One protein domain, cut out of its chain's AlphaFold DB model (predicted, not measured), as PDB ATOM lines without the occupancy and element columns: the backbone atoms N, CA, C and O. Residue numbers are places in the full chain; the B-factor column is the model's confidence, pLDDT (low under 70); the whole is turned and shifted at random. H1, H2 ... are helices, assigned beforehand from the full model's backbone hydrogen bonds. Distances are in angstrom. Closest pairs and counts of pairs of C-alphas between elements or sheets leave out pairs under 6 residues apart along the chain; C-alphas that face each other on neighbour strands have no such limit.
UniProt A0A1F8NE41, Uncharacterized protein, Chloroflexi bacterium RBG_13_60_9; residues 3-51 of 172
ATOM      1  N   ASN A   3      48.052  58.656  39.031       62.03
ATOM      2  CA  ASN A   3      48.646  57.321  38.868       62.03
ATOM      3  C   ASN A   3      49.802  57.014  39.845       62.03
ATOM      4  O   ASN A   3      50.464  55.989  39.720       62.03
ATOM      5  N   LEU A   4      50.096  57.902  40.800       66.06
ATOM      6  CA  LEU A   4      51.196  57.723  41.756       66.06
ATOM      7  C   LEU A   4      50.917  56.539  42.685       66.06
ATOM      8  O   LEU A   4      51.717  55.612  42.771       66.06
ATOM      9  N   VAL A   5      49.736  56.530  43.299       65.81
ATOM     10  CA  VAL A   5      49.305  55.473  44.221       65.81
ATOM     11  C   VAL A   5      49.166  54.132  43.493       65.81
ATOM     12  O   VAL A   5      49.613  53.110  44.003       65.81
ATOM     13  N   SER A   6      48.653  54.129  42.256       65.12
ATOM     14  CA  SER A   6      48.572  52.908  41.439       65.12
ATOM     15  C   SER A   6      49.944  52.363  41.034       65.12
ATOM     16  O   SER A   6      50.119  51.150  40.950       65.12
ATOM     17  N   ASN A   7      50.929  53.233  40.786       67.25
ATOM     18  CA  ASN A   7      52.281  52.811  40.424       67.25
ATOM     19  C   ASN A   7      53.052  52.289  41.637       67.25
ATOM     20  O   ASN A   7      53.704  51.258  41.522       67.25
ATOM     21  N   ILE A   8      52.930  52.931  42.805       68.56
ATOM     22  CA  ILE A   8      53.502  52.403  44.052       68.56
ATOM     23  C   ILE A   8      52.909  51.020  44.345       68.56
ATOM     24  O   ILE A   8      53.672  50.102  44.618       68.56
ATOM     25  N   MET A   9      51.592  50.841  44.179       63.94
ATOM     26  CA  MET A   9      50.933  49.539  44.349       63.94
ATOM     27  C   MET A   9      51.429  48.453  43.390       63.94
ATOM     28  O   MET A   9      51.529  47.297  43.783       63.94
ATOM     29  N   ARG A  10      51.727  48.804  42.133       65.88
ATOM     30  CA  ARG A  10      52.282  47.855  41.152       65.88
ATOM     31  C   ARG A  10      53.718  47.454  41.472       65.88
ATOM     32  O   ARG A  10      54.104  46.326  41.192       65.88
ATOM     33  N   THR A  11      54.499  48.373  42.034       66.69
ATOM     34  CA  THR A  11      55.907  48.136  42.376       66.69
ATOM     35  C   THR A  11      56.058  47.447  43.738       66.69
ATOM     36  O   THR A  11      56.992  46.674  43.938       66.69
ATOM     37  N   SER A  12      55.138  47.677  44.681       61.59
ATOM     38  CA  SER A  12      55.120  47.000  45.977       61.59
ATOM     39  C   SER A  12      54.534  45.592  45.841       61.59
ATOM     40  O   SER A  12      53.331  45.426  45.670       61.59
ATOM     41  N   GLN A  13      55.363  44.557  46.001       58.97
ATOM     42  CA  GLN A  13      54.925  43.149  46.003       58.97
ATOM     43  C   GLN A  13      53.959  42.788  47.155       58.97
ATOM     44  O   GLN A  13      53.451  41.671  47.205       58.97
ATOM     45  N   ARG A  14      53.695  43.713  48.092       59.53
ATOM     46  CA  ARG A  14      52.705  43.563  49.165       59.53
ATOM     47  C   ARG A  14      51.541  44.535  48.953       59.53
ATOM     48  O   ARG A  14      51.801  45.712  48.699       59.53
ATOM     49  N   PRO A  15      50.281  44.082  49.097       64.44
ATOM     50  CA  PRO A  15      49.127  44.966  49.023       64.44
ATOM     51  C   PRO A  15      49.202  46.002  50.148       64.44
ATOM     52  O   PRO A  15      49.298  45.667  51.328       64.44
ATOM     53  N   ILE A  16      49.192  47.271  49.759       72.56
ATOM     54  CA  ILE A  16      49.178  48.412  50.670       72.56
ATOM     55  C   ILE A  16      47.757  48.561  51.229       72.56
ATOM     56  O   ILE A  16      46.801  48.530  50.451       72.56
ATOM     57  N   SER A  17      47.600  48.736  52.546       82.12
ATOM     58  CA  SER A  17      46.280  48.924  53.167       82.12
ATOM     59  C   SER A  17      45.557  50.149  52.591       82.12
ATOM     60  O   SER A  17      46.189  51.155  52.266       82.12
ATOM     61  N   ALA A  18      44.229  50.077  52.458       81.75
ATOM     62  CA  ALA A  18      43.423  51.171  51.903       81.75
ATOM     63  C   ALA A  18      43.620  52.489  52.678       81.75
ATOM     64  O   ALA A  18      43.776  53.546  52.075       81.75
ATOM     65  N   GLU A  19      43.738  52.401  54.002       82.56
ATOM     66  CA  GLU A  19      44.004  53.536  54.892       82.56
ATOM     67  C   GLU A  19      45.361  54.208  54.610       82.56
ATOM     68  O   GLU A  19      45.482  55.434  54.576       82.56
ATOM     69  N   TYR A  20      46.401  53.423  54.308       80.69
ATOM     70  CA  TYR A  20      47.697  53.989  53.937       80.69
ATOM     71  C   TYR A  20      47.661  54.637  52.546       80.69
ATOM     72  O   TYR A  20      48.319  55.645  52.304       80.69
ATOM     73  N   GLN A  21      46.858  54.109  51.620       79.75
ATOM     74  CA  GLN A  21      46.678  54.732  50.306       79.75
ATOM     75  C   GLN A  21      45.985  56.092  50.412       79.75
ATOM     76  O   GLN A  21      46.371  57.026  49.710       79.75
ATOM     77  N   GLU A  22      44.969  56.197  51.265       83.75
ATOM     78  CA  GLU A  22      44.239  57.441  51.497       83.75
ATOM     79  C   GLU A  22      45.128  58.486  52.175       83.75
ATOM     80  O   GLU A  22      45.241  59.602  51.669       83.75
ATOM     81  N   SER A  23      45.907  58.092  53.189       84.31
ATOM     82  CA  SER A  23      46.861  59.013  53.824       84.31
ATOM     83  C   SER A  23      47.933  59.537  52.857       84.31
ATOM     84  O   SER A  23      48.285  60.715  52.911       84.31
ATOM     85  N   LEU A  24      48.413  58.720  51.907       79.94
ATOM     86  CA  LEU A  24      49.306  59.196  50.841       79.94
ATOM     87  C   LEU A  24      48.605  60.163  49.878       79.94
ATOM     88  O   LEU A  24      49.218  61.132  49.426       79.94
ATOM     89  N   ARG A  25      47.335  59.918  49.538       83.44
ATOM     90  CA  ARG A  25      46.566  60.830  48.677       83.44
ATOM     91  C   ARG A  25      46.393  62.187  49.334       83.44
ATOM     92  O   ARG A  25      46.589  63.191  48.653       83.44
ATOM     93  N   ASP A  26      46.104  62.212  50.626       85.25
ATOM     94  CA  ASP A  26      45.967  63.451  51.385       85.25
ATOM     95  C   ASP A  26      47.307  64.173  51.530       85.25
ATOM     96  O   ASP A  26      47.396  65.367  51.237       85.25
ATOM     97  N   LEU A  27      48.380  63.445  51.865       82.19
ATOM     98  CA  LEU A  27      49.728  64.006  52.002       82.19
ATOM     99  C   LEU A  27      50.203  64.714  50.724       82.19
ATOM    100  O   LEU A  27      50.836  65.768  50.794       82.19
ATOM    101  N   TYR A  28      49.891  64.151  49.552       82.06
ATOM    102  CA  TYR A  28      50.273  64.714  48.253       82.06
ATOM    103  C   TYR A  28      49.177  65.567  47.594       82.06
ATOM    104  O   TYR A  28      49.353  65.998  46.453       82.06
ATOM    105  N   GLY A  29      48.060  65.829  48.283       85.62
ATOM    106  CA  GLY A  29      46.950  66.633  47.762       85.62
ATOM    107  C   GLY A  29      46.261  66.028  46.532       85.62
ATOM    108  O   GLY A  29      45.649  66.747  45.748       85.62
ATOM    109  N   LEU A  30      46.352  64.711  46.332       85.88
ATOM    110  CA  LEU A  30      45.818  64.018  45.153       85.88
ATOM    111  C   LEU A  30      44.286  64.008  45.102       85.88
ATOM    112  O   LEU A  30      43.725  63.767  44.032       85.88
ATOM    113  N   ASN A  31      43.636  64.271  46.237       89.75
ATOM    114  CA  ASN A  31      42.183  64.372  46.370       89.75
ATOM    115  C   ASN A  31      41.640  65.762  45.978       89.75
ATOM    116  O   ASN A  31      40.431  65.949  45.873       89.75
ATOM    117  N   GLU A  32      42.513  66.740  45.729       90.62
ATOM    118  CA  GLU A  32      42.106  68.097  45.359       90.62
ATOM    119  C   GLU A  32      41.830  68.229  43.853       90.62
ATOM    120  O   GLU A  32      42.371  67.463  43.052       90.62
ATOM    121  N   PRO A  33      41.053  69.234  43.409       93.50
ATOM    122  CA  PRO A  33      40.907  69.519  41.984       93.50
ATOM    123  C   PRO A  33      42.266  69.772  41.311       93.50
ATOM    124  O   PRO A  33      43.118  70.475  41.858       93.50
ATOM    125  N   LEU A  34      42.458  69.253  40.091       90.38
ATOM    126  CA  LEU A  34      43.725  69.362  39.345       90.38
ATOM    127  C   LEU A  34      44.313  70.787  39.279       90.38
ATOM    128  O   LEU A  34      45.525  70.919  39.467       90.38
ATOM    129  N   PRO A  35      43.519  71.860  39.066       94.31
ATOM    130  CA  PRO A  35      44.061  73.218  39.063       94.31
ATOM    131  C   PRO A  35      44.709  73.612  40.397       94.31
ATOM    132  O   PRO A  35      45.740  74.282  40.408       94.31
ATOM    133  N   VAL A  36      44.145  73.155  41.520       94.06
ATOM    134  CA  VAL A  36      44.673  73.423  42.865       94.06
ATOM    135  C   VAL A  36      45.992  72.681  43.071       94.06
ATOM    136  O   VAL A  36      46.968  73.293  43.509       94.06
ATOM    137  N   GLN A  37      46.057  71.403  42.678       92.12
ATOM    138  CA  GLN A  37      47.292  70.610  42.730       92.12
ATOM    139  C   GLN A  37      48.417  71.283  41.934       92.12
ATOM    140  O   GLN A  37      49.529  71.458  42.438       92.12
ATOM    141  N   TYR A  38      48.114  71.711  40.706       91.94
ATOM    142  CA  TYR A  38      49.086  72.365  39.836       91.94
ATOM    143  C   TYR A  38      49.566  73.701  40.413       91.94
ATOM    144  O   TYR A  38      50.769  73.960  40.452       91.94
ATOM    145  N   PHE A  39      48.651  74.526  40.930       95.19
ATOM    146  CA  PHE A  39      49.013  75.802  41.544       95.19
ATOM    147  C   PHE A  39      49.891  75.616  42.787       95.19
ATOM    148  O   PHE A  39      50.889  76.319  42.947       95.19
ATOM    149  N   LYS A  40      49.575  74.643  43.651       91.62
ATOM    150  CA  LYS A  40      50.413  74.300  44.810       91.62
ATOM    151  C   LYS A  40      51.805  73.837  44.387       91.62
ATOM    152  O   LYS A  40      52.791  74.268  44.984       91.62
ATOM    153  N   TRP A  41      51.889  73.005  43.351       91.94
ATOM    154  CA  TRP A  41      53.159  72.533  42.806       91.94
ATOM    155  C   TRP A  41      54.015  73.688  42.269       91.94
ATOM    156  O   TRP A  41      55.154  73.851  42.706       91.94
ATOM    157  N   ILE A  42      53.450  74.557  41.423       94.94
ATOM    158  CA  ILE A  42      54.150  75.748  40.917       94.94
ATOM    159  C   ILE A  42      54.558  76.679  42.057       94.94
ATOM    160  O   ILE A  42      55.697  77.141  42.094       94.94
ATOM    161  N   ARG A  43      53.672  76.924  43.030       95.19
ATOM    162  CA  ARG A  43      53.994  77.745  44.200       95.19
ATOM    163  C   ARG A  43      55.191  77.174  44.954       95.19
ATOM    164  O   ARG A  43      56.081  77.940  45.304       95.19
ATOM    165  N   ASN A  44      55.252  75.865  45.188       91.81
ATOM    166  CA  ASN A  44      56.383  75.230  45.870       91.81
ATOM    167  C   ASN A  44      57.684  75.318  45.057       91.81
ATOM    168  O   ASN A  44      58.743  75.560  45.638       91.81
ATOM    169  N   ILE A  45      57.614  75.213  43.728       93.94
ATOM    170  CA  ILE A  45      58.776  75.434  42.856       93.94
ATOM    171  C   ILE A  45      59.271  76.873  42.984       93.94
ATOM    172  O   ILE A  45      60.438  77.095  43.287       93.94
ATOM    173  N   VAL A  46      58.394  77.858  42.799       95.69
ATOM    174  CA  VAL A  46      58.789  79.274  42.749       95.69
ATOM    175  C   VAL A  46      59.215  79.794  44.123       95.69
ATOM    176  O   VAL A  46      60.174  80.549  44.223       95.69
ATOM    177  N   THR A  47      58.521  79.394  45.192       95.31
ATOM    178  CA  THR A  47      58.774  79.928  46.542       95.31
ATOM    179  C   THR A  47      59.831  79.158  47.326       95.31
ATOM    180  O   THR A  47      60.433  79.730  48.229       95.31
ATOM    181  N   LYS A  48      60.053  77.872  47.022       91.94
ATOM    182  CA  LYS A  48      60.956  76.999  47.796       91.94
ATOM    183  C   LYS A  48      61.983  76.253  46.943       91.94
ATOM    184  O   LYS A  48      62.805  75.537  47.501       91.94
ATOM    185  N   GLY A  49      61.914  76.344  45.614       90.12
ATOM    186  CA  GLY A  49      62.739  75.526  44.716       90.12
ATOM    187  C   GLY A  49      62.415  74.028  44.777       90.12
ATOM    188  O   GLY A  49      63.234  73.202  44.384       90.12
ATOM    189  N   GLN A  50      61.244  73.649  45.302       90.69
ATOM    190  CA  GLN A  50      60.885  72.252  45.541       90.69
ATOM    191  C   GLN A  50      60.072  71.695  44.372       90.69
ATOM    192  O   GLN A  50      58.883  71.972  44.237       90.69
ATOM    193  N   PHE A  51      60.713  70.863  43.552       91.62
ATOM    194  CA  PHE A  51      60.095  70.219  42.385       91.62
ATOM    195  C   PHE A  51      59.235  68.996  42.740       91.62
ATOM    196  O   PHE A  51      58.483  68.504  41.897       91.62
TER     197      PHE A  51
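AT A GLANCE: This is residues 3 to 51 of the 172 residues of an uncharacterized protein of Chloroflexi bacterium RBG_13_60_9 (UniProt A0A1F8NE41). The longest helix, H3, makes one end of a loose, elongated chain of three helices, apart from both of the others. Towards the other end, H1 folds back loosely over H2 at a steep tilt of 45 degrees, and residues 10 to 15, of which 10 and 11 belong to H1, stick out; at the far end residues 44 to 49 also stick out, of which 44 to 48 belong to H3. The printed part has 49 residues with three named helices, in the order H1, H2, H3, and no named strand; the class is all helix. The whole is loose, with a radius of gyration of the C-alphas of 13.0 A, and spans 37 by 19 by 14 A.

IN THESE COORDINATES: H3 holds residues 34 to 48 and is 20.7 A long from first to last C-alpha, ending with C-alpha 48 at (60.956, 76.999, 47.796). H2, residues 18 to 27, is 14.3 A long and begins with C-alpha 18 at (43.423, 51.171, 51.903). H1, residues 4 to 11, is 10.7 A long and begins with C-alpha 4 at (51.196, 57.723, 41.756).

HOW THE PARTS SIT: H3 touches no helix. It is apart from H2, which it follows in the chain, and apart from H1. H1 and H2 only just touch, with 3 pairs of C-alphas within 8 A. Their closest C-alphas, those of Val 5 and Gln 21, are 6.7 A apart. They run opposite ways, and their centres are 12.2 A apart. In H1, H2 and H3 every O i to N i+4 pair is within hydrogen-bond range.

THE WHOLE: The two C-alphas farthest apart, those of Gln 13 and Thr 47, are 37.0 A apart. The printed part has no cut, and both links, H1 to H2 and H2 to H3, are short, with 6 residues each. The mean pLDDT of the printed part is 81.9; residues 3 to 15 are under 70.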